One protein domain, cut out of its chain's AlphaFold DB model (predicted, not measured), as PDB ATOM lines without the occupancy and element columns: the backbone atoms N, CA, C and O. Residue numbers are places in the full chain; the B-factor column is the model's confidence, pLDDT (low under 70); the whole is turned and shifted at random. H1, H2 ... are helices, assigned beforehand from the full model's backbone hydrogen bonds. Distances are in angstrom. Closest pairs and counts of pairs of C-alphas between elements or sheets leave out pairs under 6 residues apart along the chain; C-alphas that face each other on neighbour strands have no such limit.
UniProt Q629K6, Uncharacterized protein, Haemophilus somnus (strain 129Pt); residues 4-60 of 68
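What this domain is: This is residues 4 to 60 of the 68 residues of an uncharacterized protein of Haemophilus somnus (strain 129Pt) (UniProt Q629K6). A helical hairpin of H1 and H2, side by side and running opposite ways, makes one part of this model, and a third helix, H3, leaves the end of the hairpin where H1 begins and H2 ends, and slants away from both. The far part of H3 with the last residues, 52 to 60, sticks out. The printed part has 57 residues with three named helices in the order H1, H2, H3 and no named strand, and its class is all helix. It is compact, with a radius of gyration of the C-alphas of 11.6 A, and its outline, only just flat, spans 31 by 30 by 16 A.

How they stand to each other: H1, residues 4 to 21, and H2, residues 28 to 38, form a helical hairpin: they touch, and their closest C-alphas, those of Ile 9 and Ala 38, are 6.5 A apart. Their lines stand at a shallow tilt of 17 degrees, and they run opposite ways. H3, residues 44 to 58, is close to H1 but not clearly touching, the closest C-alphas being those of Arg 8 and Asp 44 at 7.2 A. These two run the same way at a steep tilt of 47 degrees. H3 is also close to H2 but not clearly touching, with the closest C-alphas, those of Ala 38 and Phe 47, 7.0 A apart. H2 and H3 run opposite ways at a steep tilt of 43 degrees. In H1, H2 and H3 every O i to N i+4 pair is within hydrogen-bond range.

Where its parts are: H1 begins at C-alpha 4, at (274.234, 196.704, 217.087), and measures 26.2 A from first to last C-alpha. H2 measures 15.0 A and begins at C-alpha 28, at (291.964, 187.611, 228.686). H3 measures 21.4 A and ends at C-alpha 58, at (289.736, 202.069, 239.029).

The domain as a whole: The two C-alphas farthest apart, those of Lys 6 and Gly 60, are 31.8 A apart. The printed part has no cut. The link from H1 to H2 is short and the link from H2 to H3 is tight. Residues 52 to 60, of which 52 to 58 belong to H3, stand free. The mean pLDDT of the printed part is 95.2, and no printed residue is under 70.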
ATOM      1  N   VAL A   4     273.296 195.801 216.396       91.38
ATOM      2  CA  VAL A   4     274.234 196.704 217.087       91.38
ATOM      3  C   VAL A   4     275.140 195.912 218.032       91.38
ATOM      4  O   VAL A   4     276.357 195.948 217.897       91.38
ATOM      5  N   ILE A   5     274.553 195.087 218.904       94.94
ATOM      6  CA  ILE A   5     275.292 194.245 219.864       94.94
ATOM      7  C   ILE A   5     276.229 193.270 219.139       94.94
ATOM      8  O   ILE A   5     277.382 193.094 219.529       94.94
ATOM      9  N   LYS A   6     275.756 192.645 218.053       95.75
ATOM     10  CA  LYS A   6     276.575 191.727 217.250       95.75
ATOM     11  C   LYS A   6     277.785 192.436 216.641       95.75
ATOM     12  O   LYS A   6     278.883 191.882 216.664       95.75
ATOM     13  N   ASN A   7     277.582 193.633 216.101       96.25
ATOM     14  CA  ASN A   7     278.653 194.419 215.498       96.25
ATOM     15  C   ASN A   7     279.647 194.909 216.553       96.25
ATOM     16  O   ASN A   7     280.845 194.759 216.340       96.25
ATOM     17  N   ARG A   8     279.169 195.385 217.709       96.88
ATOM     18  CA  ARG A   8     280.010 195.757 218.855       96.88
ATOM     19  C   ARG A   8     280.932 194.617 219.275       96.88
ATOM     20  O   ARG A   8     282.146 194.789 219.282       96.88
ATOM     21  N   ILE A   9     280.371 193.436 219.549       97.25
ATOM     22  CA  ILE A   9     281.144 192.250 219.953       97.25
ATOM     23  C   ILE A   9     282.180 191.884 218.884       97.25
ATOM     24  O   ILE A   9     283.339 191.632 219.208       97.25
ATOM     25  N   LYS A  10     281.792 191.898 217.601       97.62
ATOM     26  CA  LYS A  10     282.720 191.619 216.498       97.62
ATOM     27  C   LYS A  10     283.882 192.619 216.470       97.62
ATOM     28  O   LYS A  10     285.026 192.197 216.331       97.62
ATOM     29  N   SER A  11     283.603 193.912 216.615       97.00
ATOM     30  CA  SER A  11     284.630 194.959 216.651       97.00
ATOM     31  C   SER A  11     285.570 194.803 217.845       97.00
ATOM     32  O   SER A  11     286.779 194.936 217.682       97.00
ATOM     33  N   MET A  12     285.040 194.458 219.021       96.62
ATOM     34  CA  MET A  12     285.841 194.225 220.226       96.62
ATOM     35  C   MET A  12     286.791 193.033 220.076       96.62
ATOM     36  O   MET A  12     287.955 193.141 220.446       96.62
ATOM     37  N   ILE A  13     286.330 191.924 219.488       97.50
ATOM     38  CA  ILE A  13     287.181 190.755 219.208       97.50
ATOM     39  C   ILE A  13     288.324 191.126 218.261       97.50
ATOM     40  O   ILE A  13     289.474 190.775 218.523       97.50
ATOM     41  N   SER A  14     288.031 191.867 217.186       97.31
ATOM     42  CA  SER A  14     289.070 192.339 216.268       97.31
ATOM     43  C   SER A  14     290.082 193.254 216.966       97.31
ATOM     44  O   SER A  14     291.281 193.094 216.760       97.31
ATOM     45  N   ALA A  15     289.619 194.182 217.810       95.62
ATOM     46  CA  ALA A  15     290.490 195.093 218.549       95.62
ATOM     47  C   ALA A  15     291.387 194.353 219.553       95.62
ATOM     48  O   ALA A  15     292.584 194.612 219.602       95.62
ATOM     49  N   HIS A  16     290.842 193.391 220.302       96.19
ATOM     50  CA  HIS A  16     291.618 192.575 221.237       96.19
ATOM     51  C   HIS A  16     292.698 191.751 220.522       96.19
ATOM     52  O   HIS A  16     293.844 191.725 220.968       96.19
ATOM     53  N   ALA A  17     292.376 191.148 219.371       96.12
ATOM     54  CA  ALA A  17     293.365 190.442 218.561       96.12
ATOM     55  C   ALA A  17     294.507 191.372 218.109       96.12
ATOM     56  O   ALA A  17     295.673 191.005 218.242       96.12
ATOM     57  N   SER A  18     294.189 192.583 217.641       96.94
ATOM     58  CA  SER A  18     295.203 193.588 217.292       96.94
ATOM     59  C   SER A  18     296.044 194.010 218.501       96.94
ATOM     60  O   SER A  18     297.267 194.050 218.409       96.94
ATOM     61  N   ASN A  19     295.423 194.255 219.656       95.88
ATOM     62  CA  ASN A  19     296.133 194.657 220.872       95.88
ATOM     63  C   ASN A  19     297.093 193.568 221.375       95.88
ATOM     64  O   ASN A  19     298.182 193.892 221.849       95.88
ATOM     65  N   LYS A  20     296.732 192.282 221.229       95.06
ATOM     66  CA  LYS A  20     297.635 191.158 221.529       95.06
ATOM     67  C   LYS A  20     298.877 191.142 220.639       95.06
ATOM     68  O   LYS A  20     299.954 190.832 221.136       95.06
ATOM     69  N   ILE A  21     298.749 191.483 219.356       95.88
ATOM     70  CA  ILE A  21     299.893 191.563 218.426       95.88
ATOM     71  C   ILE A  21     300.868 192.663 218.868       95.88
ATOM     72  O   ILE A  21     302.081 192.464 218.842       95.88
ATOM     73  N   GLU A  22     300.334 193.791 219.327       95.44
ATOM     74  CA  GLU A  22     301.099 194.978 219.723       95.44
ATOM     75  C   GLU A  22     301.566 194.956 221.197       95.44
ATOM     76  O   GLU A  22     302.193 195.905 221.661       95.44
ATOM     77  N   ASN A  23     301.291 193.884 221.955       92.44
ATOM     78  CA  ASN A  23     301.568 193.773 223.399       92.44
ATOM     79  C   ASN A  23     300.949 194.901 224.257       92.44
ATOM     80  O   ASN A  23     301.503 195.285 225.286       92.44
ATOM     81  N   VAL A  24     299.781 195.413 223.852       92.88
ATOM     82  CA  VAL A  24     298.981 196.429 224.579       92.88
ATOM     83  C   VAL A  24     297.622 195.873 225.018       92.88
ATOM     84  O   VAL A  24     296.620 196.582 225.102       92.88
ATOM     85  N   ASP A  25     297.568 194.562 225.233       89.31
ATOM     86  CA  ASP A  25     296.366 193.841 225.635       89.31
ATOM     87  C   ASP A  25     295.930 194.173 227.075       89.31
ATOM     88  O   ASP A  25     296.747 194.450 227.949       89.31
ATOM     89  N   MET A  26     294.619 194.117 227.313       88.56
ATOM     90  CA  MET A  26     294.004 194.333 228.626       88.56
ATOM     91  C   MET A  26     293.933 193.059 229.489       88.56
ATOM     92  O   MET A  26     293.532 193.132 230.647       88.56
ATOM     93  N   GLY A  27     294.310 191.903 228.934       93.56
ATOM     94  CA  GLY A  27     294.227 190.589 229.563       93.56
ATOM     95  C   GLY A  27     292.948 189.830 229.195       93.56
ATOM     96  O   GLY A  27     291.875 190.413 229.027       93.56
ATOM     97  N   ASP A  28     293.058 188.501 229.110       93.50
ATOM     98  CA  ASP A  28     291.964 187.611 228.686       93.50
ATOM     99  C   ASP A  28     290.751 187.650 229.631       93.50
ATOM    100  O   ASP A  28     289.607 187.614 229.176       93.50
ATOM    101  N   GLU A  29     290.982 187.756 230.942       95.56
ATOM    102  CA  GLU A  29     289.914 187.799 231.953       95.56
ATOM    103  C   GLU A  29     289.104 189.101 231.882       95.56
ATOM    104  O   GLU A  29     287.866 189.084 231.911       95.56
ATOM    105  N   GLU A  30     289.794 190.232 231.739       94.50
ATOM    106  CA  GLU A  30     289.143 191.532 231.605       94.50
ATOM    107  C   GLU A  30     288.399 191.625 230.270       94.50
ATOM    108  O   GLU A  30     287.249 192.064 230.230       94.50
ATOM    109  N   PHE A  31     288.996 191.123 229.187       96.31
ATOM    110  CA  PHE A  31     288.337 191.071 227.887       96.31
ATOM    111  C   PHE A  31     287.067 190.204 227.910       96.31
ATOM    112  O   PHE A  31     286.018 190.630 227.416       96.31
ATOM    113  N   ALA A  32     287.114 189.018 228.527       97.12
ATOM    114  CA  ALA A  32     285.939 188.160 228.689       97.12
ATOM    115  C   ALA A  32     284.826 188.865 229.482       97.12
ATOM    116  O   ALA A  32     283.656 188.835 229.088       97.12
ATOM    117  N   SER A  33     285.193 189.573 230.551       96.50
ATOM    118  CA  SER A  33     284.256 190.366 231.351       96.50
ATOM    119  C   SER A  33     283.641 191.513 230.539       96.50
ATOM    120  O   SER A  33     282.431 191.745 230.599       96.50
ATOM    121  N   MET A  34     284.445 192.195 229.719       96.31
ATOM    122  CA  MET A  34     283.989 193.254 228.819       96.31
ATOM    123  C   MET A  34     283.014 192.727 227.753       96.31
ATOM    124  O   MET A  34     282.024 193.392 227.446       96.31
ATOM    125  N   LEU A  35     283.234 191.517 227.222       97.31
ATOM    126  CA  LEU A  35     282.325 190.875 226.266       97.31
ATOM    127  C   LEU A  35     280.952 190.551 226.864       97.31
ATOM    128  O   LEU A  35     279.942 190.707 226.176       97.31
ATOM    129  N   GLU A  36     280.888 190.125 228.127       97.44
ATOM    130  CA  GLU A  36     279.605 189.923 228.807       97.44
ATOM    131  C   GLU A  36     278.853 191.248 228.972       97.44
ATOM    132  O   GLU A  36     277.671 191.335 228.626       97.44
ATOM    133  N   ARG A  37     279.547 192.319 229.381       97.12
ATOM    134  CA  ARG A  37     278.956 193.665 229.489       97.12
ATOM    135  C   ARG A  37     278.489 194.202 228.133       97.12
ATOM    136  O   ARG A  37     277.427 194.823 228.050       97.12
ATOM    137  N   ALA A  38     279.209 193.897 227.052       96.75
ATOM    138  CA  ALA A  38     278.880 194.322 225.689       96.75
ATOM    139  C   ALA A  38     277.542 193.773 225.167       96.75
ATOM    140  O   ALA A  38     276.972 194.358 224.240       96.75
ATOM    141  N   LYS A  39     277.010 192.701 225.774       96.31
ATOM    142  CA  LYS A  39     275.685 192.138 225.459       96.31
ATOM    143  C   LYS A  39     274.521 193.002 225.952       96.31
ATOM    144  O   LYS A  39     273.373 192.706 225.618       96.31
ATOM    145  N   SER A  40     274.794 194.053 226.724       95.56
ATOM    146  CA  SER A  40     273.771 194.966 227.234       95.56
ATOM    147  C   SER A  40     272.993 195.634 226.088       95.56
ATOM    148  O   SER A  40     273.611 196.098 225.122       95.56
ATOM    149  N   PRO A  41     271.650 195.722 226.177       94.81
ATOM    150  CA  PRO A  41     270.787 196.281 225.135       94.81
ATOM    151  C   PRO A  41     270.778 197.820 225.140       94.81
ATOM    152  O   PRO A  41     269.724 198.444 225.112       94.81
ATOM    153  N   ILE A  42     271.967 198.414 225.177       94.62
ATOM    154  CA  ILE A  42     272.221 199.858 225.173       94.62
ATOM    155  C   ILE A  42     272.913 200.265 223.871       94.62
ATOM    156  O   ILE A  42     273.430 199.410 223.143       94.62
ATOM    157  N   SER A  43     272.936 201.560 223.570       94.88
ATOM    158  CA  SER A  43     273.676 202.105 222.424       94.88
ATOM    159  C   SER A  43     275.195 201.927 222.571       94.88
ATOM    160  O   SER A  43     275.708 201.689 223.665       94.88
ATOM    161  N   ASP A  44     275.932 202.023 221.459       94.69
ATOM    162  CA  ASP A  44     277.402 201.966 221.492       94.69
ATOM    163  C   ASP A  44     277.998 203.142 222.274       94.69
ATOM    164  O   ASP A  44     278.983 202.965 222.987       94.69
ATOM    165  N   GLU A  45     277.365 204.316 222.210       94.38
ATOM    166  CA  GLU A  45     277.778 205.496 222.974       94.38
ATOM    167  C   GLU A  45     277.609 205.308 224.483       94.38
ATOM    168  O   GLU A  45     278.506 205.652 225.253       94.38
ATOM    169  N   GLU A  46     276.473 204.756 224.919       95.50
ATOM    170  CA  GLU A  46     276.236 204.459 226.335       95.50
ATOM    171  C   GLU A  46     277.201 203.390 226.841       95.50
ATOM    172  O   GLU A  46     277.764 203.542 227.924       95.50
ATOM    173  N   PHE A  47     277.437 202.337 226.053       96.19
ATOM    174  CA  PHE A  47     278.398 201.298 226.410       96.19
ATOM    175  C   PHE A  47     279.816 201.863 226.547       96.19
ATOM    176  O   PHE A  47     280.480 201.624 227.553       96.19
ATOM    177  N   ALA A  48     280.262 202.667 225.578       94.81
ATOM    178  CA  ALA A  48     281.568 203.313 225.633       94.81
ATOM    179  C   ALA A  48     281.694 204.221 226.863       94.81
ATOM    180  O   ALA A  48     282.698 204.168 227.570       94.81
ATOM    181  N   PHE A  49     280.662 205.015 227.161       95.75
ATOM    182  CA  PHE A  49     280.652 205.861 228.349       95.75
ATOM    183  C   PHE A  49     280.769 205.046 229.644       95.75
ATOM    184  O   PHE A  49     281.546 205.420 230.525       95.75
ATOM    185  N   GLN A  50     280.039 203.932 229.760       95.81
ATOM    186  CA  GLN A  50     280.102 203.049 230.928       95.81
ATOM    187  C   GLN A  50     281.494 202.432 231.104       95.81
ATOM    188  O   GLN A  50     282.043 202.488 232.203       95.81
ATOM    189  N   GLU A  51     282.092 201.904 230.033       96.00
ATOM    190  CA  GLU A  51     283.418 201.282 230.107       96.00
ATOM    191  C   GLU A  51     284.518 202.296 230.429       96.00
ATOM    192  O   GLU A  51     285.345 202.036 231.300       96.00
ATOM    193  N   ILE A  52     284.502 203.477 229.802       94.75
ATOM    194  CA  ILE A  52     285.473 204.535 230.112       94.75
ATOM    195  C   ILE A  52     285.322 204.976 231.571       94.75
ATOM    196  O   ILE A  52     286.315 205.083 232.290       94.75
ATOM    197  N   SER A  53     284.089 205.192 232.034       95.56
ATOM    198  CA  SER A  53     283.832 205.612 233.417       95.56
ATOM    199  C   SER A  53     284.311 204.573 234.430       95.56
ATOM    200  O   SER A  53     284.912 204.940 235.439       95.56
ATOM    201  N   ARG A  54     284.102 203.282 234.146       95.12
ATOM    202  CA  ARG A  54     284.594 202.182 234.979       95.12
ATOM    203  C   ARG A  54     286.119 202.195 235.071       95.12
ATOM    204  O   ARG A  54     286.644 202.216 236.180       95.12
ATOM    205  N   VAL A  55     286.822 202.261 233.940       93.38
ATOM    206  CA  VAL A  55     288.296 202.287 233.925       93.38
ATOM    207  C   VAL A  55     288.835 203.513 234.671       93.38
ATOM    208  O   VAL A  55     289.767 203.397 235.458       93.38
ATOM    209  N   TYR A  56     288.219 204.688 234.508       94.31
ATOM    210  CA  TYR A  56     288.604 205.882 235.275       94.31
ATOM    211  C   TYR A  56     288.415 205.682 236.784       94.31
ATOM    212  O   TYR A  56     289.269 206.096 237.570       94.31
ATOM    213  N   SER A  57     287.326 205.020 237.189       94.38
ATOM    214  CA  SER A  57     287.027 204.777 238.603       94.38
ATOM    215  C   SER A  57     288.044 203.856 239.281       94.38
ATOM    216  O   SER A  57     288.358 204.062 240.451       94.38
ATOM    217  N   GLU A  58     288.641 202.920 238.539       91.88
ATOM    218  CA  GLU A  58     289.736 202.069 239.029       91.88
ATOM    219  C   GLU A  58     290.998 202.881 239.346       91.88
ATOM    220  O   GLU A  58     291.774 202.516 240.228       91.88
ATOM    221  N   CYS A  59     291.170 204.032 238.691       92.75
ATOM    222  CA  CYS A  59     292.237 204.989 238.975       92.75
ATOM    223  C   CYS A  59     291.854 206.046 240.029       92.75
ATOM    224  O   CYS A  59     292.627 206.974 240.264       92.75
ATOM    225  N   GLY A  60     290.667 205.960 240.642       94.00
ATOM    226  CA  GLY A  60     290.161 206.982 241.564       94.00
ATOM    227  C   GLY A  60     289.734 208.285 240.875       94.00
ATOM    228  O   GLY A  60     289.664 209.330 241.521       94.00
TER     229      GLY A  60